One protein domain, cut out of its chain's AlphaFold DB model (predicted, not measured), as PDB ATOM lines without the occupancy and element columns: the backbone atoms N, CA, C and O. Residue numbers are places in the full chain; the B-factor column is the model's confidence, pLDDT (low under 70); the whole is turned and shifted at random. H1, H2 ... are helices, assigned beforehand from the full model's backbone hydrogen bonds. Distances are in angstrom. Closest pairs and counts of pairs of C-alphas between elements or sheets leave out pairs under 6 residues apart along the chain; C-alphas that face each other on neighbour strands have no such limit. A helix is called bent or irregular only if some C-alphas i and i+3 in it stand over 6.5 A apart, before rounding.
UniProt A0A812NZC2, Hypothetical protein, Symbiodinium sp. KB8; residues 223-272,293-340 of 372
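What this domain is: This is residues 223 to 272 and 293 to 340 of the 372 residues of the protein "Hypothetical protein" of Symbiodinium sp. KB8 (UniProt A0A812NZC2). Two long helices, H1 and H2, run opposite ways as a long, narrow V, side by side where the first part of H1 meets the last part of H2 and spread open toward the cut. The two free arms of the V are residues 249 to 272 of H1 and residues 293 to 307 of H2. The printed part has 98 residues with two named helices, H1 then H2 along the chain, and no named strand; its class is all helix. It is extended, with a radius of gyration of the C-alphas of 22.8 A, and forms a rod spanning 83 by 23 by 10 A.

How they stand to each other: The longest helix is H1, residues 223 to 272. It touches H2, residues 293 to 340, with 22 pairs of C-alphas within 8 A. The closest C-alphas are those of Ala 227 and Ala 329, 5.0 A apart. H1 touches H2 with residues 223 to 241 alone, and H2 touches H1 with residues 315 to 336 alone. Their lines stand at a shallow tilt of 13 degrees, and they run opposite ways. Their centres are 16.3 A apart. In H1 and H2 every O i to N i+4 pair is within hydrogen-bond range. Neither helix is bent.

Where its parts are: H1 has 50 residues and measures 73.2 A from C-alpha 223 at (25.061, 30.673, -45.307) to C-alpha 272 at (-28.147, 45.506, 2.745). H2 has 48 residues and measures 71.2 A, from C-alpha 293 at (-14.776, 61.133, -9.803) to C-alpha 340 at (28.925, 30.206, -56.734).

The domain as a whole: The two C-alphas farthest apart are those of Met 272 and Gly 340, 83.8 A. Residues 273 to 292 are not printed, and C-alphas 272 and 293 are 24.1 A apart across this cut. Without the stretches that stand free, the body has 59 residues and spans 49 by 17 by 8 A. The mean pLDDT of the printed part is 84.8; residue 293 and residues 339 to 340 are under 70.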
ATOM      1  N   MET A 223      26.096  29.640 -45.171       86.56
ATOM      2  CA  MET A 223      25.061  30.673 -45.307       86.56
ATOM      3  C   MET A 223      23.643  30.097 -45.207       86.56
ATOM      4  O   MET A 223      22.783  30.720 -44.592       86.56
ATOM      5  N   GLN A 224      23.397  28.903 -45.756       85.81
ATOM      6  CA  GLN A 224      22.109  28.212 -45.612       85.81
ATOM      7  C   GLN A 224      21.811  27.866 -44.151       85.81
ATOM      8  O   GLN A 224      20.726  28.167 -43.663       85.81
ATOM      9  N   GLN A 225      22.782  27.289 -43.438       85.12
ATOM     10  CA  GLN A 225      22.634  26.972 -42.014       85.12
ATOM     11  C   GLN A 225      22.449  28.237 -41.166       85.12
ATOM     12  O   GLN A 225      21.652  28.251 -40.234       85.12
ATOM     13  N   TRP A 226      23.139  29.324 -41.517       85.88
ATOM     14  CA  TRP A 226      22.983  30.620 -40.861       85.88
ATOM     15  C   TRP A 226      21.581  31.205 -41.046       85.88
ATOM     16  O   TRP A 226      20.994  31.709 -40.091       85.88
ATOM     17  N   ALA A 227      21.010  31.103 -42.247       87.25
ATOM     18  CA  ALA A 227      19.636  31.534 -42.481       87.25
ATOM     19  C   ALA A 227      18.619  30.670 -41.724       87.25
ATOM     20  O   ALA A 227      17.694  31.217 -41.133       87.25
ATOM     21  N   GLN A 228      18.823  29.350 -41.674       85.75
ATOM     22  CA  GLN A 228      17.990  28.443 -40.874       85.75
ATOM     23  C   GLN A 228      18.047  28.776 -39.379       85.75
ATOM     24  O   GLN A 228      17.018  28.769 -38.710       85.75
ATOM     25  N   TYR A 229      19.228  29.116 -38.859       85.19
ATOM     26  CA  TYR A 229      19.400  29.563 -37.478       85.19
ATOM     27  C   TYR A 229      18.623  30.856 -37.189       85.19
ATOM     28  O   TYR A 229      17.857  30.909 -36.229       85.19
ATOM     29  N   ILE A 230      18.765  31.876 -38.045       87.50
ATOM     30  CA  ILE A 230      18.008  33.133 -37.915       87.50
ATOM     31  C   ILE A 230      16.502  32.871 -37.985       87.50
ATOM     32  O   ILE A 230      15.748  33.444 -37.205       87.50
ATOM     33  N   GLN A 231      16.067  31.999 -38.893       88.31
ATOM     34  CA  GLN A 231      14.666  31.624 -39.009       88.31
ATOM     35  C   GLN A 231      14.154  30.954 -37.728       88.31
ATOM     36  O   GLN A 231      13.113  31.356 -37.229       88.31
ATOM     37  N   GLY A 232      14.901  30.006 -37.154       84.88
ATOM     38  CA  GLY A 232      14.524  29.367 -35.892       84.88
ATOM     39  C   GLY A 232      14.427  30.354 -34.725       84.88
ATOM     40  O   GLY A 232      13.506  30.257 -33.919       84.88
ATOM     41  N   LEU A 233      15.329  31.339 -34.655       86.00
ATOM     42  CA  LEU A 233      15.250  32.414 -33.659       86.00
ATOM     43  C   LEU A 233      14.034  33.320 -33.865       86.00
ATOM     44  O   LEU A 233      13.370  33.675 -32.895       86.00
ATOM     45  N   ALA A 234      13.753  33.701 -35.113       88.62
ATOM     46  CA  ALA A 234      12.603  34.533 -35.442       88.62
ATOM     47  C   ALA A 234      11.289  33.809 -35.122       88.62
ATOM     48  O   ALA A 234      10.421  34.396 -34.486       88.62
ATOM     49  N   ASP A 235      11.180  32.528 -35.486       87.06
ATOM     50  CA  ASP A 235      10.005  31.701 -35.211       87.06
ATOM     51  C   ASP A 235       9.819  31.496 -33.685       87.06
ATOM     52  O   ASP A 235       8.696  31.563 -33.181       87.06
ATOM     53  N   LEU A 236      10.909  31.321 -32.919       87.06
ATOM     54  CA  LEU A 236      10.860  31.247 -31.451       87.06
ATOM     55  C   LEU A 236      10.384  32.564 -30.828       87.06
ATOM     56  O   LEU A 236       9.505  32.545 -29.967       87.06
ATOM     57  N   LEU A 237      10.950  33.697 -31.250       86.38
ATOM     58  CA  LEU A 237      10.572  35.000 -30.708       86.38
ATOM     59  C   LEU A 237       9.131  35.357 -31.084       86.38
ATOM     60  O   LEU A 237       8.386  35.841 -30.240       86.38
ATOM     61  N   GLN A 238       8.709  35.053 -32.313       89.00
ATOM     62  CA  GLN A 238       7.324  35.221 -32.743       89.00
ATOM     63  C   GLN A 238       6.376  34.409 -31.856       89.00
ATOM     64  O   GLN A 238       5.390  34.951 -31.363       89.00
ATOM     65  N   ARG A 239       6.708  33.142 -31.577       87.44
ATOM     66  CA  ARG A 239       5.934  32.311 -30.649       87.44
ATOM     67  C   ARG A 239       5.866  32.935 -29.251       87.44
ATOM     68  O   ARG A 239       4.782  33.005 -28.681       87.44
ATOM     69  N   GLN A 240       6.987  33.411 -28.713       85.50
ATOM     70  CA  GLN A 240       7.031  34.027 -27.380       85.50
ATOM     71  C   GLN A 240       6.177  35.290 -27.288       85.50
ATOM     72  O   GLN A 240       5.451  35.457 -26.315       85.50
ATOM     73  N   VAL A 241       6.221  36.146 -28.309       86.12
ATOM     74  CA  VAL A 241       5.392  37.354 -28.368       86.12
ATOM     75  C   VAL A 241       3.909  36.984 -28.419       86.12
ATOM     76  O   VAL A 241       3.121  37.535 -27.658       86.12
ATOM     77  N   THR A 242       3.526  35.990 -29.228       86.69
ATOM     78  CA  THR A 242       2.127  35.527 -29.259       86.69
ATOM     79  C   THR A 242       1.685  34.898 -27.936       86.69
ATOM     80  O   THR A 242       0.578  35.153 -27.476       86.69
ATOM     81  N   GLU A 243       2.542  34.110 -27.279       86.88
ATOM     82  CA  GLU A 243       2.237  33.540 -25.963       86.88
ATOM     83  C   GLU A 243       2.078  34.649 -24.915       86.88
ATOM     84  O   GLU A 243       1.111  34.635 -24.154       86.88
ATOM     85  N   GLN A 244       2.961  35.651 -24.918       84.69
ATOM     86  CA  GLN A 244       2.858  36.816 -24.043       84.69
ATOM     87  C   GLN A 244       1.527  37.553 -24.241       84.69
ATOM     88  O   GLN A 244       0.856  37.846 -23.254       84.69
ATOM     89  N   GLU A 245       1.109  37.802 -25.485       85.81
ATOM     90  CA  GLU A 245      -0.188  38.425 -25.786       85.81
ATOM     91  C   GLU A 245      -1.361  37.599 -25.251       85.81
ATOM     92  O   GLU A 245      -2.262  38.152 -24.623       85.81
ATOM     93  N   THR A 246      -1.338  36.275 -25.434       87.00
ATOM     94  CA  THR A 246      -2.409  35.405 -24.913       87.00
ATOM     95  C   THR A 246      -2.472  35.396 -23.387       87.00
ATOM     96  O   THR A 246      -3.561  35.348 -22.819       87.00
ATOM     97  N   VAL A 247      -1.321  35.463 -22.710       87.88
ATOM     98  CA  VAL A 247      -1.254  35.515 -21.244       87.88
ATOM     99  C   VAL A 247      -1.756  36.861 -20.727       87.88
ATOM    100  O   VAL A 247      -2.522  36.880 -19.768       87.88
ATOM    101  N   LEU A 248      -1.374  37.968 -21.371       83.44
ATOM    102  CA  LEU A 248      -1.859  39.302 -21.009       83.44
ATOM    103  C   LEU A 248      -3.377  39.416 -21.193       83.44
ATOM    104  O   LEU A 248      -4.056  39.832 -20.262       83.44
ATOM    105  N   ALA A 249      -3.920  38.934 -22.316       84.00
ATOM    106  CA  ALA A 249      -5.366  38.907 -22.538       84.00
ATOM    107  C   ALA A 249      -6.105  38.082 -21.466       84.00
ATOM    108  O   ALA A 249      -7.148  38.491 -20.965       84.00
ATOM    109  N   ALA A 250      -5.537  36.946 -21.050       88.94
ATOM    110  CA  ALA A 250      -6.116  36.136 -19.981       88.94
ATOM    111  C   ALA A 250      -6.068  36.824 -18.602       88.94
ATOM    112  O   ALA A 250      -6.911  36.533 -17.750       88.94
ATOM    113  N   TYR A 251      -5.082  37.693 -18.350       85.69
ATOM    114  CA  TYR A 251      -5.061  38.524 -17.146       85.69
ATOM    115  C   TYR A 251      -6.116  39.625 -17.209       85.69
ATOM    116  O   TYR A 251      -6.852  39.767 -16.236       85.69
ATOM    117  N   ASP A 252      -6.258  40.309 -18.346       85.50
ATOM    118  CA  ASP A 252      -7.293  41.329 -18.551       85.50
ATOM    119  C   ASP A 252      -8.708  40.743 -18.351       85.50
ATOM    120  O   ASP A 252      -9.532  41.317 -17.638       85.50
ATOM    121  N   ASP A 253      -8.981  39.552 -18.899       84.62
ATOM    122  CA  ASP A 253     -10.266  38.860 -18.726       84.62
ATOM    123  C   ASP A 253     -10.560  38.540 -17.254       84.62
ATOM    124  O   ASP A 253     -11.694  38.672 -16.781       84.62
ATOM    125  N   LYS A 254      -9.538  38.096 -16.510       87.81
ATOM    126  CA  LYS A 254      -9.669  37.796 -15.079       87.81
ATOM    127  C   LYS A 254      -9.863  39.065 -14.264       87.81
ATOM    128  O   LYS A 254     -10.688  39.068 -13.357       87.81
ATOM    129  N   GLU A 255      -9.133  40.128 -14.576       84.81
ATOM    130  CA  GLU A 255      -9.290  41.425 -13.925       84.81
ATOM    131  C   GLU A 255     -10.711  41.964 -14.132       84.81
ATOM    132  O   GLU A 255     -11.375  42.316 -13.159       84.81
ATOM    133  N   ALA A 256     -11.241  41.902 -15.357       83.75
ATOM    134  CA  ALA A 256     -12.620  42.286 -15.653       83.75
ATOM    135  C   ALA A 256     -13.653  41.457 -14.865       83.75
ATOM    136  O   ALA A 256     -14.615  42.010 -14.325       83.75
ATOM    137  N   GLN A 257     -13.445  40.140 -14.738       87.12
ATOM    138  CA  GLN A 257     -14.305  39.273 -13.922       87.12
ATOM    139  C   GLN A 257     -14.278  39.666 -12.439       87.12
ATOM    140  O   GLN A 257     -15.334  39.735 -11.805       87.12
ATOM    141  N   TRP A 258     -13.096  39.952 -11.888       87.81
ATOM    142  CA  TRP A 258     -12.952  40.363 -10.492       87.81
ATOM    143  C   TRP A 258     -13.506  41.763 -10.230       87.81
ATOM    144  O   TRP A 258     -14.169  41.960  -9.212       87.81
ATOM    145  N   MET A 259     -13.342  42.710 -11.156       81.00
ATOM    146  CA  MET A 259     -13.991  44.023 -11.078       81.00
ATOM    147  C   MET A 259     -15.522  43.902 -11.119       81.00
ATOM    148  O   MET A 259     -16.221  44.535 -10.327       81.00
ATOM    149  N   GLY A 260     -16.068  43.041 -11.984       81.44
ATOM    150  CA  GLY A 260     -17.504  42.748 -12.018       81.44
ATOM    151  C   GLY A 260     -18.012  42.114 -10.716       81.44
ATOM    152  O   GLY A 260     -19.077  42.471 -10.211       81.44
ATOM    153  N   ALA A 261     -17.233  41.206 -10.122       87.56
ATOM    154  CA  ALA A 261     -17.552  40.625  -8.821       87.56
ATOM    155  C   ALA A 261     -17.512  41.674  -7.697       87.56
ATOM    156  O   ALA A 261     -18.393  41.678  -6.836       87.56
ATOM    157  N   LEU A 262     -16.536  42.588  -7.731       84.31
ATOM    158  CA  LEU A 262     -16.395  43.680  -6.768       84.31
ATOM    159  C   LEU A 262     -17.577  44.649  -6.850       84.31
ATOM    160  O   LEU A 262     -18.190  44.946  -5.828       84.31
ATOM    161  N   THR A 263     -17.943  45.112  -8.047       84.88
ATOM    162  CA  THR A 263     -19.080  46.034  -8.226       84.88
ATOM    163  C   THR A 263     -20.394  45.411  -7.760       84.88
ATOM    164  O   THR A 263     -21.159  46.061  -7.047       84.88
ATOM    165  N   LYS A 264     -20.625  44.129  -8.073       90.25
ATOM    166  CA  LYS A 264     -21.784  43.379  -7.580       90.25
ATOM    167  C   LYS A 264     -21.799  43.274  -6.053       90.25
ATOM    168  O   LYS A 264     -22.814  43.586  -5.443       90.25
ATOM    169  N   ALA A 265     -20.681  42.890  -5.432       90.88
ATOM    170  CA  ALA A 265     -20.586  42.791  -3.976       90.88
ATOM    171  C   ALA A 265     -20.819  44.148  -3.287       90.88
ATOM    172  O   ALA A 265     -21.509  44.216  -2.273       90.88
ATOM    173  N   THR A 266     -20.303  45.240  -3.858       88.81
ATOM    174  CA  THR A 266     -20.531  46.605  -3.361       88.81
ATOM    175  C   THR A 266     -21.997  47.027  -3.490       88.81
ATOM    176  O   THR A 266     -22.544  47.621  -2.562       88.81
ATOM    177  N   ALA A 267     -22.661  46.698  -4.603       88.69
ATOM    178  CA  ALA A 267     -24.088  46.967  -4.789       88.69
ATOM    179  C   ALA A 267     -24.956  46.169  -3.801       88.69
ATOM    180  O   ALA A 267     -25.845  46.744  -3.169       88.69
ATOM    181  N   ASP A 268     -24.649  44.884  -3.605       88.62
ATOM    182  CA  ASP A 268     -25.329  44.018  -2.638       88.62
ATOM    183  C   ASP A 268     -25.156  44.558  -1.205       88.62
ATOM    184  O   ASP A 268     -26.131  44.667  -0.457       88.62
ATOM    185  N   LEU A 269     -23.941  44.989  -0.831       83.94
ATOM    186  CA  LEU A 269     -23.678  45.639   0.459       83.94
ATOM    187  C   LEU A 269     -24.472  46.936   0.618       83.94
ATOM    188  O   LEU A 269     -25.090  47.132   1.662       83.94
ATOM    189  N   LYS A 270     -24.503  47.801  -0.405       86.38
ATOM    190  CA  LYS A 270     -25.303  49.034  -0.385       86.38
ATOM    191  C   LYS A 270     -26.786  48.719  -0.191       86.38
ATOM    192  O   LYS A 270     -27.450  49.399   0.584       86.38
ATOM    193  N   GLN A 271     -27.318  47.679  -0.831       86.38
ATOM    194  CA  GLN A 271     -28.712  47.261  -0.647       86.38
ATOM    195  C   GLN A 271     -28.985  46.749   0.781       86.38
ATOM    196  O   GLN A 271     -30.016  47.077   1.377       86.38
ATOM    197  N   MET A 272     -28.052  45.988   1.360       85.19
ATOM    198  CA  MET A 272     -28.147  45.506   2.745       85.19
ATOM    199  C   MET A 272     -27.993  46.622   3.792       85.19
ATOM    200  O   MET A 272     -28.553  46.508   4.879       85.19
ATOM    201  N   MET A 293     -15.271  62.505  -9.949       69.81
ATOM    202  CA  MET A 293     -14.776  61.133  -9.803       69.81
ATOM    203  C   MET A 293     -15.013  60.305 -11.071       69.81
ATOM    204  O   MET A 293     -14.154  59.502 -11.445       69.81
ATOM    205  N   VAL A 294     -16.142  60.520 -11.751       75.62
ATOM    206  CA  VAL A 294     -16.452  59.892 -13.042       75.62
ATOM    207  C   VAL A 294     -15.491  60.389 -14.121       75.62
ATOM    208  O   VAL A 294     -14.926  59.566 -14.838       75.62
ATOM    209  N   ASP A 295     -15.216  61.692 -14.182       79.12
ATOM    210  CA  ASP A 295     -14.272  62.257 -15.154       79.12
ATOM    211  C   ASP A 295     -12.843  61.723 -14.953       79.12
ATOM    212  O   ASP A 295     -12.178  61.333 -15.916       79.12
ATOM    213  N   ARG A 296     -12.382  61.589 -13.699       77.12
ATOM    214  CA  ARG A 296     -11.084  60.948 -13.401       77.12
ATOM    215  C   ARG A 296     -11.051  59.471 -13.791       77.12
ATOM    216  O   ARG A 296     -10.045  59.022 -14.338       77.12
ATOM    217  N   ALA A 297     -12.130  58.727 -13.547       77.19
ATOM    218  CA  ALA A 297     -12.223  57.321 -13.935       77.19
ATOM    219  C   ALA A 297     -12.203  57.147 -15.466       77.19
ATOM    220  O   ALA A 297     -11.530  56.250 -15.976       77.19
ATOM    221  N   ILE A 298     -12.870  58.042 -16.204       79.00
ATOM    222  CA  ILE A 298     -12.852  58.068 -17.673       79.00
ATOM    223  C   ILE A 298     -11.437  58.366 -18.190       79.00
ATOM    224  O   ILE A 298     -10.956  57.677 -19.093       79.00
ATOM    225  N   ASP A 299     -10.737  59.342 -17.612       80.75
ATOM    226  CA  ASP A 299      -9.361  59.684 -17.997       80.75
ATOM    227  C   ASP A 299      -8.362  58.546 -17.717       80.75
ATOM    228  O   ASP A 299      -7.420  58.321 -18.486       80.75
ATOM    229  N   GLU A 300      -8.537  57.822 -16.611       78.31
ATOM    230  CA  GLU A 300      -7.712  56.663 -16.260       78.31
ATOM    231  C   GLU A 300      -7.968  55.477 -17.198       78.31
ATOM    232  O   GLU A 300      -7.012  54.880 -17.706       78.31
ATOM    233  N   GLU A 301      -9.227  55.194 -17.533       79.31
ATOM    234  CA  GLU A 301      -9.585  54.152 -18.501       79.31
ATOM    235  C   GLU A 301      -9.051  54.477 -19.907       79.31
ATOM    236  O   GLU A 301      -8.494  53.609 -20.594       79.31
ATOM    237  N   GLN A 302      -9.110  55.745 -20.324       82.38
ATOM    238  CA  GLN A 302      -8.511  56.204 -21.581       82.38
ATOM    239  C   GLN A 302      -6.983  56.040 -21.604       82.38
ATOM    240  O   GLN A 302      -6.403  55.684 -22.632       82.38
ATOM    241  N   LYS A 303      -6.295  56.255 -20.476       83.56
ATOM    242  CA  LYS A 303      -4.844  56.021 -20.384       83.56
ATOM    243  C   LYS A 303      -4.502  54.537 -20.482       83.56
ATOM    244  O   LYS A 303      -3.574  54.190 -21.212       83.56
ATOM    245  N   ILE A 304      -5.245  53.669 -19.795       79.12
ATOM    246  CA  ILE A 304      -5.013  52.217 -19.813       79.12
ATOM    247  C   ILE A 304      -5.265  51.649 -21.214       79.12
ATOM    248  O   ILE A 304      -4.447  50.892 -21.739       79.12
ATOM    249  N   THR A 305      -6.359  52.048 -21.863       81.94
ATOM    250  CA  THR A 305      -6.672  51.624 -23.238       81.94
ATOM    251  C   THR A 305      -5.608  52.084 -24.230       81.94
ATOM    252  O   THR A 305      -5.123  51.276 -25.021       81.94
ATOM    253  N   LYS A 306      -5.141  53.333 -24.128       87.94
ATOM    254  CA  LYS A 306      -4.049  53.835 -24.968       87.94
ATOM    255  C   LYS A 306      -2.741  53.064 -24.758       87.94
ATOM    256  O   LYS A 306      -2.094  52.684 -25.731       87.94
ATOM    257  N   GLN A 307      -2.366  52.778 -23.511       81.75
ATOM    258  CA  GLN A 307      -1.178  51.970 -23.209       81.75
ATOM    259  C   GLN A 307      -1.289  50.549 -23.786       81.75
ATOM    260  O   GLN A 307      -0.315  50.023 -24.329       81.75
ATOM    261  N   ARG A 308      -2.484  49.940 -23.734       80.19
ATOM    262  CA  ARG A 308      -2.759  48.632 -24.355       80.19
ATOM    263  C   ARG A 308      -2.588  48.677 -25.872       80.19
ATOM    264  O   ARG A 308      -1.934  47.806 -26.446       80.19
ATOM    265  N   GLU A 309      -3.134  49.697 -26.527       86.12
ATOM    266  CA  GLU A 309      -2.986  49.882 -27.971       86.12
ATOM    267  C   GLU A 309      -1.523  50.082 -28.378       86.12
ATOM    268  O   GLU A 309      -1.067  49.465 -29.343       86.12
ATOM    269  N   GLU A 310      -0.765  50.881 -27.626       88.56
ATOM    270  CA  GLU A 310       0.668  51.088 -27.852       88.56
ATOM    271  C   GLU A 310       1.450  49.772 -27.725       88.56
ATOM    272  O   GLU A 310       2.270  49.459 -28.592       88.56
ATOM    273  N   HIS A 311       1.162  48.954 -26.709       82.19
ATOM    274  CA  HIS A 311       1.803  47.647 -26.535       82.19
ATOM    275  C   HIS A 311       1.475  46.681 -27.688       82.19
ATOM    276  O   HIS A 311       2.368  46.027 -28.235       82.19
ATOM    277  N   LEU A 312       0.214  46.633 -28.132       83.94
ATOM    278  CA  LEU A 312      -0.199  45.830 -29.290       83.94
ATOM    279  C   LEU A 312       0.469  46.304 -30.588       83.94
ATOM    280  O   LEU A 312       0.868  45.487 -31.422       83.94
ATOM    281  N   GLN A 313       0.611  47.617 -30.782       89.44
ATOM    282  CA  GLN A 313       1.314  48.174 -31.937       89.44
ATOM    283  C   GLN A 313       2.804  47.821 -31.914       89.44
ATOM    284  O   GLN A 313       3.347  47.421 -32.945       89.44
ATOM    285  N   GLN A 314       3.455  47.908 -30.751       87.81
ATOM    286  CA  GLN A 314       4.852  47.505 -30.585       87.81
ATOM    287  C   GLN A 314       5.043  46.017 -30.886       87.81
ATOM    288  O   GLN A 314       5.951  45.663 -31.637       87.81
ATOM    289  N   SER A 315       4.158  45.152 -30.386       86.00
ATOM    290  CA  SER A 315       4.181  43.719 -30.693       86.00
ATOM    291  C   SER A 315       4.048  43.444 -32.196       86.00
ATOM    292  O   SER A 315       4.879  42.744 -32.783       86.00
ATOM    293  N   LYS A 316       3.073  44.069 -32.870       88.00
ATOM    294  CA  LYS A 316       2.909  43.952 -34.330       88.00
ATOM    295  C   LYS A 316       4.141  44.445 -35.084       88.00
ATOM    296  O   LYS A 316       4.586  43.796 -36.031       88.00
ATOM    297  N   GLN A 317       4.726  45.562 -34.655       91.62
ATOM    298  CA  GLN A 317       5.950  46.086 -35.252       91.62
ATOM    299  C   GLN A 317       7.108  45.094 -35.095       91.62
ATOM    300  O   GLN A 317       7.836  44.849 -36.060       91.62
ATOM    301  N   LEU A 318       7.257  44.478 -33.917       88.12
ATOM    302  CA  LEU A 318       8.254  43.436 -33.681       88.12
ATOM    303  C   LEU A 318       8.041  42.244 -34.621       88.12
ATOM    304  O   LEU A 318       8.997  41.826 -35.274       88.12
ATOM    305  N   GLN A 319       6.807  41.762 -34.787       88.81
ATOM    306  CA  GLN A 319       6.490  40.676 -35.726       88.81
ATOM    307  C   GLN A 319       6.896  41.017 -37.171       88.81
ATOM    308  O   GLN A 319       7.603  40.235 -37.809       88.81
ATOM    309  N   VAL A 320       6.565  42.219 -37.659       92.38
ATOM    310  CA  VAL A 320       6.966  42.684 -39.002       92.38
ATOM    311  C   VAL A 320       8.490  42.760 -39.142       92.38
ATOM    312  O   VAL A 320       9.054  42.374 -40.171       92.38
ATOM    313  N   THR A 321       9.194  43.238 -38.109       91.06
ATOM    314  CA  THR A 321      10.663  43.295 -38.146       91.06
ATOM    315  C   THR A 321      11.293  41.903 -38.197       91.06
ATOM    316  O   THR A 321      12.259  41.708 -38.937       91.06
ATOM    317  N   LEU A 322      10.729  40.919 -37.491       87.94
ATOM    318  CA  LEU A 322      11.196  39.532 -37.522       87.94
ATOM    319  C   LEU A 322      10.997  38.894 -38.894       87.94
ATOM    320  O   LEU A 322      11.907  38.241 -39.410       87.94
ATOM    321  N   GLU A 323       9.854  39.147 -39.525       89.44
ATOM    322  CA  GLU A 323       9.578  38.699 -40.889       89.44
ATOM    323  C   GLU A 323      10.554  39.317 -41.902       89.44
ATOM    324  O   GLU A 323      11.097  38.617 -42.761       89.44
ATOM    325  N   SER A 324      10.874  40.605 -41.745       92.94
ATOM    326  CA  SER A 324      11.903  41.282 -42.543       92.94
ATOM    327  C   SER A 324      13.289  40.662 -42.344       92.94
ATOM    328  O   SER A 324      13.995  40.395 -43.318       92.94
ATOM    329  N   ILE A 325      13.679  40.356 -41.102       90.38
ATOM    330  CA  ILE A 325      14.961  39.704 -40.795       90.38
ATOM    331  C   ILE A 325      15.034  38.310 -41.438       90.38
ATOM    332  O   ILE A 325      16.056  37.959 -42.036       90.38
ATOM    333  N   LYS A 326      13.945  37.535 -41.386       88.31
ATOM    334  CA  LYS A 326      13.831  36.224 -42.045       88.31
ATOM    335  C   LYS A 326      13.974  36.345 -43.565       88.31
ATOM    336  O   LYS A 326      14.760  35.612 -44.169       88.31
ATOM    337  N   ALA A 327      13.294  37.312 -44.181       89.75
ATOM    338  CA  ALA A 327      13.398  37.577 -45.615       89.75
ATOM    339  C   ALA A 327      14.819  38.007 -46.029       89.75
ATOM    340  O   ALA A 327      15.361  37.506 -47.018       89.75
ATOM    341  N   GLN A 328      15.468  38.872 -45.244       90.19
ATOM    342  CA  GLN A 328      16.854  39.288 -45.476       90.19
ATOM    343  C   GLN A 328      17.834  38.114 -45.357       90.19
ATOM    344  O   GLN A 328      18.752  37.990 -46.172       90.19
ATOM    345  N   ALA A 329      17.645  37.230 -44.376       86.31
ATOM    346  CA  ALA A 329      18.471  36.037 -44.216       86.31
ATOM    347  C   ALA A 329      18.350  35.094 -45.426       86.31
ATOM    348  O   ALA A 329      19.366  34.621 -45.938       86.31
ATOM    349  N   MET A 330      17.133  34.889 -45.941       86.50
ATOM    350  CA  MET A 330      16.885  34.098 -47.154       86.50
ATOM    351  C   MET A 330      17.469  34.749 -48.415       86.50
ATOM    352  O   MET A 330      18.066  34.064 -49.246       86.50
ATOM    353  N   SER A 331      17.382  36.074 -48.542       87.38
ATOM    354  CA  SER A 331      17.989  36.814 -49.655       87.38
ATOM    355  C   SER A 331      19.512  36.623 -49.712       87.38
ATOM    356  O   SER A 331      20.053  36.322 -50.779       87.38
ATOM    357  N   ARG A 332      20.203  36.659 -48.562       83.81
ATOM    358  CA  ARG A 332      21.656  36.401 -48.482       83.81
ATOM    359  C   ARG A 332      22.043  34.986 -48.922       83.81
ATOM    360  O   ARG A 332      23.140  34.781 -49.444       83.81
ATOM    361  N   VAL A 333      21.160  34.005 -48.731       85.25
ATOM    362  CA  VAL A 333      21.370  32.635 -49.225       85.25
ATOM    363  C   VAL A 333      21.285  32.583 -50.746       85.25
ATOM    364  O   VAL A 333      22.137  31.958 -51.380       85.25
ATOM    365  N   GLU A 334      20.294  33.243 -51.341       83.81
ATOM    366  CA  GLU A 334      20.135  33.285 -52.798       83.81
ATOM    367  C   GLU A 334      21.286  34.031 -53.485       83.81
ATOM    368  O   GLU A 334      21.819  33.570 -54.498       83.81
ATOM    369  N   GLU A 335      21.767  35.120 -52.884       83.25
ATOM    370  CA  GLU A 335      22.981  35.805 -53.336       83.25
ATOM    371  C   GLU A 335      24.209  34.884 -53.287       83.25
ATOM    372  O   GLU A 335      24.963  34.799 -54.261       83.25
ATOM    373  N   ALA A 336      24.382  34.125 -52.200       78.00
ATOM    374  CA  ALA A 336      25.491  33.183 -52.056       78.00
ATOM    375  C   ALA A 336      25.430  32.018 -53.064       78.00
ATOM    376  O   ALA A 336      26.475  31.561 -53.537       78.00
ATOM    377  N   LYS A 337      24.229  31.549 -53.438       75.69
ATOM    378  CA  LYS A 337      24.046  30.553 -54.510       75.69
ATOM    379  C   LYS A 337      24.417  31.129 -55.877       75.69
ATOM    380  O   LYS A 337      25.113  30.475 -56.657       75.69
ATOM    381  N   ARG A 338      23.997  32.368 -56.158       70.50
ATOM    382  CA  ARG A 338      24.267  33.050 -57.433       70.50
ATOM    383  C   ARG A 338      25.759  33.315 -57.643       70.50
ATOM    384  O   ARG A 338      26.244  33.179 -58.764       70.50
ATOM    385  N   ASP A 339      26.491  33.645 -56.582       63.34
ATOM    386  CA  ASP A 339      27.927  33.935 -56.654       63.34
ATOM    387  C   ASP A 339      28.780  32.671 -56.889       63.34
ATOM    388  O   ASP A 339      29.791  32.708 -57.591       63.34
ATOM    389  N   GLY A 340      28.321  31.506 -56.412       62.06
ATOM    390  CA  GLY A 340      28.925  30.206 -56.734       62.06
ATOM    391  C   GLY A 340      28.797  29.814 -58.214       62.06
ATOM    392  O   GLY A 340      29.699  29.182 -58.762       62.06
TER     393      GLY A 340